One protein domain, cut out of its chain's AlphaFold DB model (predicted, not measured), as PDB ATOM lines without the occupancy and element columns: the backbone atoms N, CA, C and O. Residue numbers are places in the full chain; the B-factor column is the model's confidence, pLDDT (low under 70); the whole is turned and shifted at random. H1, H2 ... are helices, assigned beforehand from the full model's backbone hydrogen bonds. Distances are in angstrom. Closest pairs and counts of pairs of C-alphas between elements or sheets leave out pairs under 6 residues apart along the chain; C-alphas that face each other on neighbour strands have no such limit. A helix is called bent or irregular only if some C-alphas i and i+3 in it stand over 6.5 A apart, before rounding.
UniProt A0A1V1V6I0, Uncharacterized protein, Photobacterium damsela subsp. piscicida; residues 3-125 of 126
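What this domain is: This is residues 3 to 125 of the 126 residues of an uncharacterized protein of Photobacterium damsela subsp. piscicida (UniProt A0A1V1V6I0). The longest helix, H3, runs along one side and makes a V with H4, which folds back from it at a steep angle; two short helices, H1 and H2, bridge the wide end of this V, leaving an open triangular frame. On the side of H4 away from H3, H5 and then H6 fold back and forth, each packed on the helix before it. The printed part has 123 residues with six named helices, in the order H1 to H6, and no named strand; the class is all helix. It is only just compact, close to loose, with a radius of gyration of the C-alphas of 16.1 A and spans of 46 by 35 by 20 A.

Where its parts are: H3, residues 19 to 45, is 39.3 A long, from C-alpha 19 at (40.547, 84.211, 11.384). H4, residues 53 to 76, measures 34.2 A and has a kink of 46 degrees near residue 70. H5, residues 85 to 102, measures 26.9 A, and H6, residues 105 to 123, measures 27.5 A, ending at C-alpha 123 at (24.362, 118.776, -1.949). H1, residues 3 to 9, begins at C-alpha 3 at (28.157, 99.424, -0.070), and H2 is residues 11 to 16. H1 and H4 are irregular, with C-alphas 3 and 6 being 8.4 A apart and C-alphas 68 and 71 being 7.5 A apart; H5 is only just irregular, with 6.8 A between C-alphas 98 and 101.

How they stand to each other: H3 touches H4 with residues 32 to 41 alone, at a steep tilt of 49 degrees, opposite ways; their closest C-alphas, Ala 37 and Ala 60, are 5.5 A apart. H2 and H3 only just touch, and only at the corner, with Leu 15 and Gln 22 closest at 5.1 A between C-alphas. H4 is the hub, touching H1, H3 and H5. H1 is about perpendicular to it at 84 degrees, with the C-alphas of Ala 9 and Ser 72 closest at 4.7 A. H4 and H5 form a helical hairpin at a shallow tilt of 26 degrees; the closest C-alphas are those of Leu 63 and Met 95, 6.2 A apart. H5 and H6 form another at 15 degrees, with Lys 86 and Gln 122 closest at 5.0 A between C-alphas. H4 and H6 are apart, and H3 and H6 only just so, at 8.2 A. Each O i to N i+4 pair is within hydrogen-bond range in H2, H3 and H6, against 18 of 20 in H4, 12 of 14 in H5 and 1 of 3 in H1, where 3 of 4 O i to N i+3 pairs are.

The domain as a whole: The farthest C-alphas, Arg 17 and Glu 105, are 47.6 A apart. Residues 16 to 21, of which 19 to 21 belong to H3, stand free. The printed part has no cut and no long link. Mean pLDDT of the printed part is 92.0; residue 125 is under 70.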
ATOM      1  N   ARG A   3      28.960 100.660   0.013       78.56
ATOM      2  CA  ARG A   3      28.157  99.424  -0.070       78.56
ATOM      3  C   ARG A   3      28.363  98.490   1.129       78.56
ATOM      4  O   ARG A   3      27.429  97.808   1.527       78.56
ATOM      5  N   TYR A   4      29.548  98.525   1.734       82.75
ATOM      6  CA  TYR A   4      29.969  97.636   2.823       82.75
ATOM      7  C   TYR A   4      30.239  98.392   4.129       82.75
ATOM      8  O   TYR A   4      31.012  97.943   4.962       82.75
ATOM      9  N   ARG A   5      29.621  99.561   4.328       80.44
ATOM     10  CA  ARG A   5      29.880 100.435   5.487       80.44
ATOM     11  C   ARG A   5      29.681  99.771   6.859       80.44
ATOM     12  O   ARG A   5      30.373 100.138   7.796       80.44
ATOM     13  N   PHE A   6      28.795  98.776   6.958       82.38
ATOM     14  CA  PHE A   6      28.590  97.997   8.187       82.38
ATOM     15  C   PHE A   6      29.856  97.239   8.617       82.38
ATOM     16  O   PHE A   6      30.132  97.139   9.806       82.38
ATOM     17  N   PHE A   7      30.638  96.747   7.650       82.88
ATOM     18  CA  PHE A   7      31.868  96.003   7.906       82.88
ATOM     19  C   PHE A   7      32.916  96.903   8.558       82.88
ATOM     20  O   PHE A   7      33.538  96.511   9.533       82.88
ATOM     21  N   TYR A   8      33.055  98.139   8.073       81.69
ATOM     22  CA  TYR A   8      34.006  99.110   8.620       81.69
ATOM     23  C   TYR A   8      33.588  99.656   9.996       81.69
ATOM     24  O   TYR A   8      34.453  99.961  10.811       81.69
ATOM     25  N   ALA A   9      32.288  99.768  10.284       82.06
ATOM     26  CA  ALA A   9      31.800 100.260  11.576       82.06
ATOM     27  C   ALA A   9      32.189  99.347  12.756       82.06
ATOM     28  O   ALA A   9      32.555  99.845  13.812       82.06
ATOM     29  N   ASN A  10      32.169  98.024  12.555       85.44
ATOM     30  CA  ASN A  10      32.443  97.021  13.597       85.44
ATOM     31  C   ASN A  10      33.642  96.123  13.251       85.44
ATOM     32  O   ASN A  10      33.699  94.957  13.645       85.44
ATOM     33  N   LEU A  11      34.585  96.646  12.468       87.69
ATOM     34  CA  LEU A  11      35.649  95.855  11.858       87.69
ATOM     35  C   LEU A  11      36.478  95.040  12.870       87.69
ATOM     36  O   LEU A  11      36.614  93.837  12.651       87.69
ATOM     37  N   PRO A  12      36.987  95.613  13.983       86.75
ATOM     38  CA  PRO A  12      37.823  94.852  14.915       86.75
ATOM     39  C   PRO A  12      37.092  93.651  15.526       86.75
ATOM     40  O   PRO A  12      37.662  92.568  15.639       86.75
ATOM     41  N   ASP A  13      35.812  93.817  15.870       90.00
ATOM     42  CA  ASP A  13      35.002  92.742  16.443       90.00
ATOM     43  C   ASP A  13      34.678  91.639  15.439       90.00
ATOM     44  O   ASP A  13      34.655  90.469  15.817       90.00
ATOM     45  N   ILE A  14      34.441  91.999  14.175       91.19
ATOM     46  CA  ILE A  14      34.201  91.031  13.101       91.19
ATOM     47  C   ILE A  14      35.464  90.200  12.858       91.19
ATOM     48  O   ILE A  14      35.388  88.976  12.841       91.19
ATOM     49  N   LEU A  15      36.623  90.853  12.714       92.75
ATOM     50  CA  LEU A  15      37.878  90.161  12.409       92.75
ATOM     51  C   LEU A  15      38.339  89.262  13.560       92.75
ATOM     52  O   LEU A  15      38.775  88.145  13.316       92.75
ATOM     53  N   ARG A  16      38.173  89.698  14.816       93.12
ATOM     54  CA  ARG A  16      38.532  88.896  16.000       93.12
ATOM     55  C   ARG A  16      37.770  87.565  16.087       93.12
ATOM     56  O   ARG A  16      38.219  86.656  16.776       93.12
ATOM     57  N   ARG A  17      36.601  87.464  15.451       95.06
ATOM     58  CA  ARG A  17      35.726  86.282  15.508       95.06
ATOM     59  C   ARG A  17      35.883  85.351  14.302       95.06
ATOM     60  O   ARG A  17      35.251  84.300  14.295       95.06
ATOM     61  N   ASP A  18      36.677  85.726  13.298       96.12
ATOM     62  CA  ASP A  18      36.838  84.969  12.054       96.12
ATOM     63  C   ASP A  18      38.259  85.152  11.491       96.12
ATOM     64  O   ASP A  18      38.558  86.108  10.771       96.12
ATOM     65  N   GLU A  19      39.144  84.207  11.818       94.75
ATOM     66  CA  GLU A  19      40.547  84.211  11.384       94.75
ATOM     67  C   GLU A  19      40.693  84.127   9.855       94.75
ATOM     68  O   GLU A  19      41.564  84.771   9.268       94.75
ATOM     69  N   VAL A  20      39.811  83.387   9.173       96.69
ATOM     70  CA  VAL A  20      39.837  83.268   7.705       96.69
ATOM     71  C   VAL A  20      39.505  84.615   7.067       96.69
ATOM     72  O   VAL A  20      40.139  85.030   6.090       96.69
ATOM     73  N   LEU A  21      38.519  85.321   7.616       94.19
ATOM     74  CA  LEU A  21      38.182  86.670   7.188       94.19
ATOM     75  C   LEU A  21      39.294  87.668   7.520       94.19
ATOM     76  O   LEU A  21      39.553  88.553   6.704       94.19
ATOM     77  N   GLN A  22      39.982  87.514   8.654       94.25
ATOM     78  CA  GLN A  22      41.148  88.326   9.003       94.25
ATOM     79  C   GLN A  22      42.256  88.203   7.953       94.25
ATOM     80  O   GLN A  22      42.737  89.226   7.467       94.25
ATOM     81  N   VAL A  23      42.594  86.988   7.519       95.50
ATOM     82  CA  VAL A  23      43.581  86.775   6.446       95.50
ATOM     83  C   VAL A  23      43.126  87.431   5.138       95.50
ATOM     84  O   VAL A  23      43.883  88.186   4.528       95.50
ATOM     85  N   LYS A  24      41.864  87.233   4.731       94.31
ATOM     86  CA  LYS A  24      41.311  87.869   3.516       94.31
ATOM     87  C   LYS A  24      41.339  89.396   3.591       94.31
ATOM     88  O   LYS A  24      41.599  90.063   2.589       94.31
ATOM     89  N   TYR A  25      41.056  89.953   4.766       91.88
ATOM     90  CA  TYR A  25      41.117  91.388   5.001       91.88
ATOM     91  C   TYR A  25      42.546  91.919   4.853       91.88
ATOM     92  O   TYR A  25      42.732  92.943   4.198       91.88
ATOM     93  N   LEU A  26      43.547  91.215   5.389       92.62
ATOM     94  CA  LEU A  26      44.955  91.595   5.240       92.62
ATOM     95  C   LEU A  26      45.379  91.619   3.766       92.62
ATOM     96  O   LEU A  26      45.904  92.634   3.311       92.62
ATOM     97  N   THR A  27      45.027  90.596   2.983       94.94
ATOM     98  CA  THR A  27      45.288  90.585   1.531       94.94
ATOM     99  C   THR A  27      44.626  91.771   0.820       94.94
ATOM    100  O   THR A  27      45.228  92.425  -0.033       94.94
ATOM    101  N   ALA A  28      43.385  92.113   1.185       91.31
ATOM    102  CA  ALA A  28      42.709  93.280   0.623       91.31
ATOM    103  C   ALA A  28      43.389  94.606   1.022       91.31
ATOM    104  O   ALA A  28      43.442  95.539   0.218       91.31
ATOM    105  N   GLN A  29      43.923  94.699   2.243       90.50
ATOM    106  CA  GLN A  29      44.665  95.864   2.733       90.50
ATOM    107  C   GLN A  29      46.026  96.036   2.052       90.50
ATOM    108  O   GLN A  29      46.450  97.173   1.825       90.50
ATOM    109  N   GLU A  30      46.708  94.945   1.717       92.06
ATOM    110  CA  GLU A  30      47.938  94.961   0.918       92.06
ATOM    111  C   GLU A  30      47.653  95.447  -0.504       92.06
ATOM    112  O   GLU A  30      48.302  96.377  -0.986       92.06
ATOM    113  N   GLN A  31      46.608  94.915  -1.145       93.06
ATOM    114  CA  GLN A  31      46.203  95.365  -2.475       93.06
ATOM    115  C   GLN A  31      45.803  96.848  -2.484       93.06
ATOM    116  O   GLN A  31      46.136  97.582  -3.418       93.06
ATOM    117  N   LEU A  32      45.100  97.312  -1.444       90.31
ATOM    118  CA  LEU A  32      44.753  98.723  -1.286       90.31
ATOM    119  C   LEU A  32      46.006  99.598  -1.177       90.31
ATOM    120  O   LEU A  32      46.083 100.624  -1.850       90.31
ATOM    121  N   HIS A  33      46.985  99.186  -0.370       90.81
ATOM    122  CA  HIS A  33      48.254  99.898  -0.238       90.81
ATOM    123  C   HIS A  33      48.985  99.999  -1.580       90.81
ATOM    124  O   HIS A  33      49.328 101.103  -1.999       90.81
ATOM    125  N   TYR A  34      49.126  98.883  -2.301       93.19
ATOM    126  CA  TYR A  34      49.747  98.869  -3.626       93.19
ATOM    127  C   TYR A  34      49.052  99.830  -4.602       93.19
ATOM    128  O   TYR A  34      49.706 100.588  -5.320       93.19
ATOM    129  N   ASN A  35      47.716  99.846  -4.603       93.62
ATOM    130  CA  ASN A  35      46.939 100.727  -5.471       93.62
ATOM    131  C   ASN A  35      47.155 102.211  -5.138       93.62
ATOM    132  O   ASN A  35      47.293 103.024  -6.053       93.62
ATOM    133  N   ILE A  36      47.200 102.569  -3.849       93.44
ATOM    134  CA  ILE A  36      47.442 103.952  -3.414       93.44
ATOM    135  C   ILE A  36      48.875 104.372  -3.754       93.44
ATOM    136  O   ILE A  36      49.062 105.440  -4.333       93.44
ATOM    137  N   ALA A  37      49.872 103.527  -3.486       92.94
ATOM    138  CA  ALA A  37      51.263 103.809  -3.833       92.94
ATOM    139  C   ALA A  37      51.430 104.033  -5.346       92.94
ATOM    140  O   ALA A  37      51.995 105.040  -5.773       92.94
ATOM    141  N   ARG A  38      50.845 103.161  -6.181       94.75
ATOM    142  CA  ARG A  38      50.817 103.322  -7.647       94.75
ATOM    143  C   ARG A  38      50.152 104.628  -8.080       94.75
ATOM    144  O   ARG A  38      50.649 105.297  -8.983       94.75
ATOM    145  N   LEU A  39      49.042 105.004  -7.446       92.56
ATOM    146  CA  LEU A  39      48.356 106.263  -7.733       92.56
ATOM    147  C   LEU A  39      49.247 107.473  -7.419       92.56
ATOM    148  O   LEU A  39      49.347 108.382  -8.241       92.56
ATOM    149  N   MET A  40      49.920 107.466  -6.268       94.06
ATOM    150  CA  MET A  40      50.832 108.538  -5.861       94.06
ATOM    151  C   MET A  40      52.046 108.644  -6.794       94.06
ATOM    152  O   MET A  40      52.418 109.745  -7.202       94.06
ATOM    153  N   GLN A  41      52.597 107.511  -7.235       95.25
ATOM    154  CA  GLN A  41      53.655 107.482  -8.252       95.25
ATOM    155  C   GLN A  41      53.196 108.108  -9.574       95.25
ATOM    156  O   GLN A  41      53.897 108.953 -10.134       95.25
ATOM    157  N   ASN A  42      51.989 107.778 -10.039       95.12
ATOM    158  CA  ASN A  42      51.416 108.397 -11.236       95.12
ATOM    159  C   ASN A  42      51.217 109.911 -11.054       95.12
ATOM    160  O   ASN A  42      51.464 110.682 -11.979       95.12
ATOM    161  N   PHE A  43      50.795 110.365  -9.870       94.44
ATOM    162  CA  PHE A  43      50.632 111.796  -9.586       94.44
ATOM    163  C   PHE A  43      51.958 112.544  -9.688       94.44
ATOM    164  O   PHE A  43      51.997 113.624 -10.282       94.44
ATOM    165  N   ARG A  44      53.046 111.953  -9.185       96.38
ATOM    166  CA  ARG A  44      54.391 112.506  -9.346       96.38
ATOM    167  C   ARG A  44      54.811 112.558 -10.815       96.38
ATOM    168  O   ARG A  44      55.225 113.611 -11.284       96.38
ATOM    169  N   GLN A  45      54.635 111.467 -11.564       96.62
ATOM    170  CA  GLN A  45      54.975 111.409 -12.996       96.62
ATOM    171  C   GLN A  45      54.200 112.437 -13.837       96.62
ATOM    172  O   GLN A  45      54.734 112.994 -14.790       96.62
ATOM    173  N   MET A  46      52.952 112.733 -13.464       95.62
ATOM    174  CA  MET A  46      52.127 113.761 -14.112       95.62
ATOM    175  C   MET A  46      52.463 115.201 -13.677       95.62
ATOM    176  O   MET A  46      51.836 116.151 -14.172       95.62
ATOM    177  N   GLY A  47      53.411 115.367 -12.751       96.50
ATOM    178  CA  GLY A  47      53.811 116.652 -12.181       96.50
ATOM    179  C   GLY A  47      52.761 117.272 -11.258       96.50
ATOM    180  O   GLY A  47      52.735 118.491 -11.117       96.50
ATOM    181  N   LEU A  48      51.860 116.472 -10.673       96.56
ATOM    182  CA  LEU A  48      50.823 116.946  -9.742       96.56
ATOM    183  C   LEU A  48      51.349 117.085  -8.308       96.56
ATOM    184  O   LEU A  48      50.847 117.896  -7.536       96.56
ATOM    185  N   VAL A  49      52.369 116.309  -7.955       96.94
ATOM    186  CA  VAL A  49      53.108 116.409  -6.690       96.94
ATOM    187  C   VAL A  49      54.602 116.377  -6.995       96.94
ATOM    188  O   VAL A  49      55.012 115.791  -7.998       96.94
ATOM    189  N   ASN A  50      55.413 116.990  -6.135       96.25
ATOM    190  CA  ASN A  50      56.870 116.961  -6.241       96.25
ATOM    191  C   ASN A  50      57.473 116.510  -4.907       96.25
ATOM    192  O   ASN A  50      57.976 117.319  -4.135       96.25
ATOM    193  N   LEU A  51      57.330 115.215  -4.626       96.75
ATOM    194  CA  LEU A  51      57.801 114.571  -3.402       96.75
ATOM    195  C   LEU A  51      58.890 113.548  -3.748       96.75
ATOM    196  O   LEU A  51      58.825 112.884  -4.793       96.75
ATOM    197  N   ASN A  52      59.877 113.408  -2.862       97.00
ATOM    198  CA  ASN A  52      60.828 112.296  -2.926       97.00
ATOM    199  C   ASN A  52      60.109 110.962  -2.616       97.00
ATOM    200  O   ASN A  52      58.922 110.946  -2.286       97.00
ATOM    201  N   ASP A  53      60.798 109.831  -2.777       95.81
ATOM    202  CA  ASP A  53      60.177 108.512  -2.585       95.81
ATOM    203  C   ASP A  53      59.689 108.273  -1.148       95.81
ATOM    204  O   ASP A  53      58.628 107.678  -0.964       95.81
ATOM    205  N   GLU A  54      60.421 108.767  -0.147       96.62
ATOM    206  CA  GLU A  54      60.080 108.622   1.270       96.62
ATOM    207  C   GLU A  54      58.797 109.390   1.621       96.62
ATOM    208  O   GLU A  54      57.840 108.810   2.135       96.62
ATOM    209  N   ASP A  55      58.724 110.667   1.246       96.81
ATOM    210  CA  ASP A  55      57.564 111.528   1.484       96.81
ATOM    211  C   ASP A  55      56.331 111.044   0.712       96.81
ATOM    212  O   ASP A  55      55.199 111.105   1.202       96.81
ATOM    213  N   LEU A  56      56.531 110.534  -0.506       96.06
ATOM    214  CA  LEU A  56      55.449 109.992  -1.321       96.06
ATOM    215  C   LEU A  56      54.876 108.704  -0.713       96.06
ATOM    216  O   LEU A  56      53.659 108.498  -0.740       96.06
ATOM    217  N   GLN A  57      55.741 107.863  -0.141       95.12
ATOM    218  CA  GLN A  57      55.341 106.669   0.592       95.12
ATOM    219  C   GLN A  57      54.596 107.035   1.885       95.12
ATOM    220  O   GLN A  57      53.499 106.526   2.120       95.12
ATOM    221  N   ALA A  58      55.113 107.987   2.664       95.81
ATOM    222  CA  ALA A  58      54.455 108.478   3.874       95.81
ATOM    223  C   ALA A  58      53.063 109.075   3.583       95.81
ATOM    224  O   ALA A  58      52.097 108.838   4.324       95.81
ATOM    225  N   LEU A  59      52.921 109.800   2.467       95.50
ATOM    226  CA  LEU A  59      51.629 110.303   2.004       95.50
ATOM    227  C   LEU A  59      50.677 109.152   1.645       95.50
ATOM    228  O   LEU A  59      49.517 109.171   2.059       95.50
ATOM    229  N   ALA A  60      51.150 108.138   0.917       94.88
ATOM    230  CA  ALA A  60      50.343 106.969   0.567       94.88
ATOM    231  C   ALA A  60      49.811 106.240   1.816       94.88
ATOM    232  O   ALA A  60      48.623 105.909   1.878       94.88
ATOM    233  N   ASP A  61      50.652 106.053   2.833       94.94
ATOM    234  CA  ASP A  61      50.262 105.415   4.093       94.94
ATOM    235  C   ASP A  61      49.262 106.256   4.891       94.94
ATOM    236  O   ASP A  61      48.255 105.733   5.381       94.94
ATOM    237  N   THR A  62      49.460 107.575   4.928       95.81
ATOM    238  CA  THR A  62      48.506 108.511   5.540       95.81
ATOM    239  C   THR A  62      47.137 108.434   4.860       95.81
ATOM    240  O   THR A  62      46.105 108.320   5.529       95.81
ATOM    241  N   LEU A  63      47.097 108.428   3.525       94.94
ATOM    242  CA  LEU A  63      45.844 108.314   2.774       94.94
ATOM    243  C   LEU A  63      45.170 106.953   2.985       94.94
ATOM    244  O   LEU A  63      43.947 106.893   3.126       94.94
ATOM    245  N   LYS A  64      45.947 105.866   3.064       93.62
ATOM    246  CA  LYS A  64      45.431 104.527   3.385       93.62
ATOM    247  C   LYS A  64      44.777 104.498   4.764       93.62
ATOM    248  O   LYS A  64      43.692 103.923   4.900       93.62
ATOM    249  N   LEU A  65      45.413 105.108   5.765       93.88
ATOM    250  CA  LEU A  65      44.884 105.195   7.124       93.88
ATOM    251  C   LEU A  65      43.543 105.931   7.136       93.88
ATOM    252  O   LEU A  65      42.558 105.399   7.648       93.88
ATOM    253  N   VAL A  66      43.478 107.110   6.512       94.06
ATOM    254  CA  VAL A  66      42.232 107.883   6.411       94.06
ATOM    255  C   VAL A  66      41.154 107.059   5.708       94.06
ATOM    256  O   VAL A  66      40.067 106.883   6.252       94.06
ATOM    257  N   ALA A  67      41.456 106.479   4.546       90.38
ATOM    258  CA  ALA A  67      40.505 105.672   3.785       90.38
ATOM    259  C   ALA A  67      39.977 104.454   4.566       90.38
ATOM    260  O   ALA A  67      38.801 104.107   4.450       90.38
ATOM    261  N   SER A  68      40.830 103.802   5.358       89.75
ATOM    262  CA  SER A  68      40.478 102.579   6.089       89.75
ATOM    263  C   SER A  68      39.711 102.862   7.379       89.75
ATOM    264  O   SER A  68      38.844 102.071   7.749       89.75
ATOM    265  N   SER A  69      39.987 103.997   8.025       90.19
ATOM    266  CA  SER A  69      39.449 104.334   9.348       90.19
ATOM    267  C   SER A  69      38.308 105.348   9.314       90.19
ATOM    268  O   SER A  69      37.621 105.512  10.318       90.19
ATOM    269  N   TRP A  70      38.061 106.015   8.180       93.19
ATOM    270  CA  TRP A  70      37.080 107.101   8.084       93.19
ATOM    271  C   TRP A  70      35.685 106.714   8.579       93.19
ATOM    272  O   TRP A  70      35.059 107.456   9.330       93.19
ATOM    273  N   ILE A  71      35.182 105.543   8.179       90.19
ATOM    274  CA  ILE A  71      33.847 105.097   8.597       90.19
ATOM    275  C   ILE A  71      33.809 104.837  10.102       90.19
ATOM    276  O   ILE A  71      32.884 105.311  10.756       90.19
ATOM    277  N   SER A  72      34.798 104.118  10.636       89.38
ATOM    278  CA  SER A  72      34.879 103.803  12.065       89.38
ATOM    279  C   SER A  72      34.957 105.083  12.898       89.38
ATOM    280  O   SER A  72      34.192 105.241  13.845       89.38
ATOM    281  N   TYR A  73      35.792 106.037  12.473       91.50
ATOM    282  CA  TYR A  73      35.874 107.370  13.067       91.50
ATOM    283  C   TYR A  73      34.504 108.055  13.082       91.50
ATOM    284  O   TYR A  73      34.022 108.458  14.133       91.50
ATOM    285  N   GLN A  74      33.810 108.112  11.943       91.56
ATOM    286  CA  GLN A  74      32.503 108.769  11.856       91.56
ATOM    287  C   GLN A  74      31.425 108.089  12.710       91.56
ATOM    288  O   GLN A  74      30.548 108.776  13.230       91.56
ATOM    289  N   THR A  75      31.475 106.764  12.881       88.12
ATOM    290  CA  THR A  75      30.523 106.051  13.747       88.12
ATOM    291  C   THR A  75      30.719 106.328  15.234       88.12
ATOM    292  O   THR A  75      29.759 106.199  15.989       88.12
ATOM    293  N   THR A  76      31.915 106.739  15.664       88.25
ATOM    294  CA  THR A  76      32.208 107.030  17.077       88.25
ATOM    295  C   THR A  76      31.949 108.485  17.475       88.25
ATOM    296  O   THR A  76      31.956 108.787  18.663       88.25
ATOM    297  N   GLN A  77      31.683 109.386  16.521       87.88
ATOM    298  CA  GLN A  77      31.493 110.815  16.815       87.88
ATOM    299  C   GLN A  77      30.130 111.160  17.439       87.88
ATOM    300  O   GLN A  77      29.985 112.244  18.000       87.88
ATOM    301  N   ALA A  78      29.117 110.292  17.326       81.75
ATOM    302  CA  ALA A  78      27.801 110.525  17.923       81.75
ATOM    303  C   ALA A  78      27.013 109.217  18.131       81.75
ATOM    304  O   ALA A  78      27.098 108.312  17.292       81.75
ATOM    305  N   PRO A  79      26.172 109.119  19.180       79.00
ATOM    306  CA  PRO A  79      25.233 108.011  19.330       79.00
ATOM    307  C   PRO A  79      24.317 107.887  18.107       79.00
ATOM    308  O   PRO A  79      23.707 108.861  17.669       79.00
ATOM    309  N   GLY A  80      24.219 106.683  17.538       80.25
ATOM    310  CA  GLY A  80      23.369 106.429  16.371       80.25
ATOM    311  C   GLY A  80      23.848 107.091  15.072       80.25
ATOM    312  O   GLY A  80      23.046 107.243  14.147       80.25
ATOM    313  N   ALA A  81      25.127 107.482  14.986       83.56
ATOM    314  CA  ALA A  81      25.717 108.065  13.785       83.56
ATOM    315  C   ALA A  81      25.426 107.208  12.540       83.56
ATOM    316  O   ALA A  81      25.832 106.048  12.425       83.56
ATOM    317  N   LYS A  82      24.708 107.794  11.576       84.31
ATOM    318  CA  LYS A  82      24.377 107.131  10.313       84.31
ATOM    319  C   LYS A  82      25.445 107.432   9.277       84.31
ATOM    320  O   LYS A  82      25.678 108.582   8.913       84.31
ATOM    321  N   ILE A  83      26.032 106.381   8.721       88.31
ATOM    322  CA  ILE A  83      26.895 106.517   7.554       88.31
ATOM    323  C   ILE A  83      26.001 106.708   6.330       88.31
ATOM    324  O   ILE A  83      25.261 105.795   5.950       88.31
ATOM    325  N   THR A  84      26.079 107.894   5.725       89.75
ATOM    326  CA  THR A  84      25.402 108.284   4.476       89.75
ATOM    327  C   THR A  84      26.419 108.459   3.340       89.75
ATOM    328  O   THR A  84      27.628 108.502   3.582       89.75
ATOM    329  N   LYS A  85      25.964 108.576   2.084       88.94
ATOM    330  CA  LYS A  85      26.866 108.891   0.957       88.94
ATOM    331  C   LYS A  85      27.621 110.204   1.190       88.94
ATOM    332  O   LYS A  85      28.822 110.257   0.950       88.94
ATOM    333  N   LYS A  86      26.946 111.209   1.759       90.25
ATOM    334  CA  LYS A  86      27.541 112.496   2.144       90.25
ATOM    335  C   LYS A  86      28.744 112.327   3.074       90.25
ATOM    336  O   LYS A  86      29.765 112.979   2.862       90.25
ATOM    337  N   VAL A  87      28.655 111.415   4.050       90.81
ATOM    338  CA  VAL A  87      29.775 111.080   4.945       90.81
ATOM    339  C   VAL A  87      30.953 110.506   4.159       90.81
ATOM    340  O   VAL A  87      32.091 110.886   4.413       90.81
ATOM    341  N   ILE A  88      30.710 109.634   3.180       90.81
ATOM    342  CA  ILE A  88      31.781 109.064   2.348       90.81
ATOM    343  C   ILE A  88      32.455 110.140   1.492       90.81
ATOM    344  O   ILE A  88      33.681 110.206   1.469       90.81
ATOM    345  N   TYR A  89      31.682 111.014   0.840       93.56
ATOM    346  CA  TYR A  89      32.246 112.126   0.068       93.56
ATOM    347  C   TYR A  89      33.039 113.093   0.942       93.56
ATOM    348  O   TYR A  89      34.085 113.572   0.515       93.56
ATOM    349  N   HIS A  90      32.614 113.306   2.192       93.31
ATOM    350  CA  HIS A  90      33.388 114.118   3.125       93.31
ATOM    351  C   HIS A  90      34.772 113.511   3.380       93.31
ATOM    352  O   HIS A  90      35.761 114.231   3.347       93.31
ATOM    353  N   GLY A  91      34.864 112.186   3.532       94.38
ATOM    354  CA  GLY A  91      36.149 111.494   3.668       94.38
ATOM    355  C   GLY A  91      37.055 111.663   2.446       94.38
ATOM    356  O   GLY A  91      38.258 111.861   2.595       94.38
ATOM    357  N   VAL A  92      36.484 111.664   1.236       94.50
ATOM    358  CA  VAL A  92      37.246 111.962   0.011       94.50
ATOM    359  C   VAL A  92      37.771 113.396   0.025       94.50
ATOM    360  O   VAL A  92      38.948 113.615  -0.245       94.50
ATOM    361  N   ILE A  93      36.938 114.364   0.410       95.94
ATOM    362  CA  ILE A  93      37.356 115.764   0.550       95.94
ATOM    363  C   ILE A  93      38.463 115.910   1.605       95.94
ATOM    364  O   ILE A  93      39.404 116.664   1.381       95.94
ATOM    365  N   GLN A  94      38.414 115.165   2.716       96.44
ATOM    366  CA  GLN A  94      39.489 115.186   3.715       96.44
ATOM    367  C   GLN A  94      40.815 114.652   3.159       96.44
ATOM    368  O   GLN A  94      41.854 115.277   3.360       96.44
ATOM    369  N   MET A  95      40.790 113.560   2.390       95.88
ATOM    370  CA  MET A  95      41.983 113.080   1.681       95.88
ATOM    371  C   MET A  95      42.531 114.134   0.708       95.88
ATOM    372  O   MET A  95      43.736 114.367   0.661       95.88
ATOM    373  N   LEU A  96      41.655 114.825  -0.027       95.62
ATOM    374  CA  LEU A  96      42.055 115.917  -0.922       95.62
ATOM    375  C   LEU A  96      42.661 117.102  -0.157       95.62
ATOM    376  O   LEU A  96      43.645 117.676  -0.618       95.62
ATOM    377  N   ASN A  97      42.131 117.445   1.020       96.56
ATOM    378  CA  ASN A  97      42.682 118.502   1.872       96.56
ATOM    379  C   ASN A  97      44.095 118.167   2.377       96.56
ATOM    380  O   ASN A  97      44.903 119.081   2.512       96.56
ATOM    381  N   ILE A  98      44.405 116.884   2.611       96.69
ATOM    382  CA  ILE A  98      45.757 116.418   2.971       96.69
ATOM    383  C   ILE A  98      46.721 116.568   1.787       96.69
ATOM    384  O   ILE A  98      47.846 117.027   1.962       96.69
ATOM    385  N   VAL A  99      46.283 116.217   0.574       95.38
ATOM    386  CA  VAL A  99      47.124 116.296  -0.635       95.38
ATOM    387  C   VAL A  99      47.348 117.743  -1.085       95.38
ATOM    388  O   VAL A  99      48.434 118.082  -1.548       95.38
ATOM    389  N   ARG A 100      46.345 118.618  -0.942       95.81
ATOM    390  CA  ARG A 100      46.356 120.008  -1.433       95.81
ATOM    391  C   ARG A 100      47.623 120.816  -1.088       95.81
ATOM    392  O   ARG A 100      48.159 121.431  -2.008       95.81
ATOM    393  N   PRO A 101      48.112 120.874   0.168       96.19
ATOM    394  CA  PRO A 101      49.322 121.634   0.497       96.19
ATOM    395  C   PRO A 101      50.615 121.022  -0.064       96.19
ATOM    396  O   PRO A 101      51.606 121.734  -0.180       96.19
ATOM    397  N   LEU A 102      50.606 119.735  -0.424       95.81
ATOM    398  CA  LEU A 102      51.754 118.997  -0.973       95.81
ATOM    399  C   LEU A 102      51.768 118.981  -2.512       95.81
ATOM    400  O   LEU A 102      52.706 118.483  -3.137       95.81
ATOM    401  N   ALA A 103      50.705 119.489  -3.132       96.69
ATOM    402  CA  ALA A 103      50.542 119.514  -4.572       96.69
ATOM    403  C   ALA A 103      51.327 120.665  -5.220       96.69
ATOM    404  O   ALA A 103      51.479 121.750  -4.654       96.69
ATOM    405  N   THR A 104      51.779 120.439  -6.454       97.94
ATOM    406  CA  THR A 104      52.277 121.504  -7.337       97.94
ATOM    407  C   THR A 104      51.130 122.435  -7.733       97.94
ATOM    408  O   THR A 104      49.970 122.133  -7.464       97.94
ATOM    409  N   GLU A 105      51.405 123.534  -8.438       96.94
ATOM    410  CA  GLU A 105      50.338 124.421  -8.929       96.94
ATOM    411  C   GLU A 105      49.293 123.671  -9.772       96.94
ATOM    412  O   GLU A 105      48.107 123.663  -9.451       96.94
ATOM    413  N   LYS A 106      49.760 122.899 -10.760       96.56
ATOM    414  CA  LYS A 106      48.919 122.019 -11.585       96.56
ATOM    415  C   LYS A 106      48.150 120.993 -10.743       96.56
ATOM    416  O   LYS A 106      46.995 120.673 -11.023       96.56
ATOM    417  N   GLY A 107      48.794 120.441  -9.715       96.75
ATOM    418  CA  GLY A 107      48.147 119.518  -8.788       96.75
ATOM    419  C   GLY A 107      47.048 120.181  -7.964       96.75
ATOM    420  O   GLY A 107      45.989 119.584  -7.784       96.75
ATOM    421  N   ARG A 108      47.262 121.420  -7.507       96.81
ATOM    422  CA  ARG A 108      46.279 122.201  -6.747       96.81
ATOM    423  C   ARG A 108      45.029 122.484  -7.567       96.81
ATOM    424  O   ARG A 108      43.937 122.243  -7.059       96.81
ATOM    425  N   GLU A 109      45.178 122.889  -8.826       95.94
ATOM    426  CA  GLU A 109      44.046 123.052  -9.750       95.94
ATOM    427  C   GLU A 109      43.237 121.756  -9.868       95.94
ATOM    428  O   GLU A 109      42.011 121.752  -9.745       95.94
ATOM    429  N   ARG A 110      43.928 120.621 -10.041       94.12
ATOM    430  CA  ARG A 110      43.263 119.323 -10.161       94.12
ATOM    431  C   ARG A 110      42.548 118.908  -8.876       94.12
ATOM    432  O   ARG A 110      41.451 118.355  -8.938       94.12
ATOM    433  N   VAL A 111      43.169 119.151  -7.725       95.19
ATOM    434  CA  VAL A 111      42.565 118.897  -6.413       95.19
ATOM    435  C   VAL A 111      41.315 119.753  -6.226       95.19
ATOM    436  O   VAL A 111      40.306 119.226  -5.760       95.19
ATOM    437  N   GLU A 112      41.337 121.026  -6.621       95.62
ATOM    438  CA  GLU A 112      40.185 121.913  -6.451       95.62
ATOM    439  C   GLU A 112      38.994 121.480  -7.313       95.62
ATOM    440  O   GLU A 112      37.898 121.325  -6.783       95.62
ATOM    441  N   GLN A 113      39.222 121.116  -8.580       95.50
ATOM    442  CA  GLN A 113      38.177 120.545  -9.447       95.50
ATOM    443  C   GLN A 113      37.504 119.312  -8.820       95.50
ATOM    444  O   GLN A 113      36.288 119.131  -8.897       95.50
ATOM    445  N   LEU A 114      38.295 118.434  -8.193       95.38
ATOM    446  CA  LEU A 114      37.764 117.258  -7.505       95.38
ATOM    447  C   LEU A 114      36.977 117.650  -6.248       95.38
ATOM    448  O   LEU A 114      35.929 117.060  -5.988       95.38
ATOM    449  N   ARG A 115      37.449 118.633  -5.474       95.31
ATOM    450  CA  ARG A 115      36.733 119.136  -4.289       95.31
ATOM    451  C   ARG A 115      35.387 119.733  -4.679       95.31
ATOM    452  O   ARG A 115      34.391 119.389  -4.051       95.31
ATOM    453  N   GLU A 116      35.338 120.556  -5.722       95.31
ATOM    454  CA  GLU A 116      34.097 121.116  -6.267       95.31
ATOM    455  C   GLU A 116      33.112 120.017  -6.677       95.31
ATOM    456  O   GLU A 116      31.960 120.032  -6.241       95.31
ATOM    457  N   TYR A 117      33.583 119.009  -7.421       95.06
ATOM    458  CA  TYR A 117      32.765 117.858  -7.802       95.06
ATOM    459  C   TYR A 117      32.201 117.111  -6.583       95.06
ATOM    460  O   TYR A 117      31.006 116.843  -6.507       95.06
ATOM    461  N   TYR A 118      33.028 116.778  -5.590       93.25
ATOM    462  CA  TYR A 118      32.529 116.063  -4.413       93.25
ATOM    463  C   TYR A 118      31.634 116.931  -3.521       93.25
ATOM    464  O   TYR A 118      30.716 116.395  -2.902       93.25
ATOM    465  N   ASN A 119      31.845 118.249  -3.481       92.25
ATOM    466  CA  ASN A 119      30.958 119.183  -2.788       92.25
ATOM    467  C   ASN A 119      29.569 119.230  -3.442       92.25
ATOM    468  O   ASN A 119      28.573 119.194  -2.719       92.25
ATOM    469  N   SER A 120      29.473 119.246  -4.778       92.38
ATOM    470  CA  SER A 120      28.166 119.210  -5.455       92.38
ATOM    471  C   SER A 120      27.433 117.891  -5.193       92.38
ATOM    472  O   SER A 120      26.263 117.887  -4.816       92.38
ATOM    473  N   GLN A 121      28.153 116.766  -5.228       89.94
ATOM    474  CA  GLN A 121      27.605 115.447  -4.891       89.94
ATOM    475  C   GLN A 121      27.115 115.341  -3.435       89.94
ATOM    476  O   GLN A 121      26.244 114.527  -3.120       89.94
ATOM    477  N   GLN A 122      27.658 116.143  -2.513       85.44
ATOM    478  CA  GLN A 122      27.144 116.227  -1.143       85.44
ATOM    479  C   GLN A 122      25.821 116.991  -1.035       85.44
ATOM    480  O   GLN A 122      25.057 116.706  -0.110       85.44
ATOM    481  N   GLN A 123      25.573 117.951  -1.927       80.38
ATOM    482  CA  GLN A 123      24.362 118.776  -1.949       80.38
ATOM    483  C   GLN A 123      23.193 118.039  -2.620       80.38
ATOM    484  O   GLN A 123      22.078 118.089  -2.119       80.38
ATOM    485  N   GLU A 124      23.453 117.265  -3.679       78.25
ATOM    486  CA  GLU A 124      22.439 116.445  -4.377       78.25
ATOM    487  C   GLU A 124      21.840 115.316  -3.516       78.25
ATOM    488  O   GLU A 124      20.794 114.757  -3.840       78.25
ATOM    489  N   HIS A 125      22.509 114.948  -2.423       67.25
ATOM    490  CA  HIS A 125      22.086 113.889  -1.505       67.25
ATOM    491  C   HIS A 125      21.657 114.426  -0.125       67.25
ATOM    492  O   HIS A 125      21.856 113.734   0.884       67.25
TER     493      HIS A 125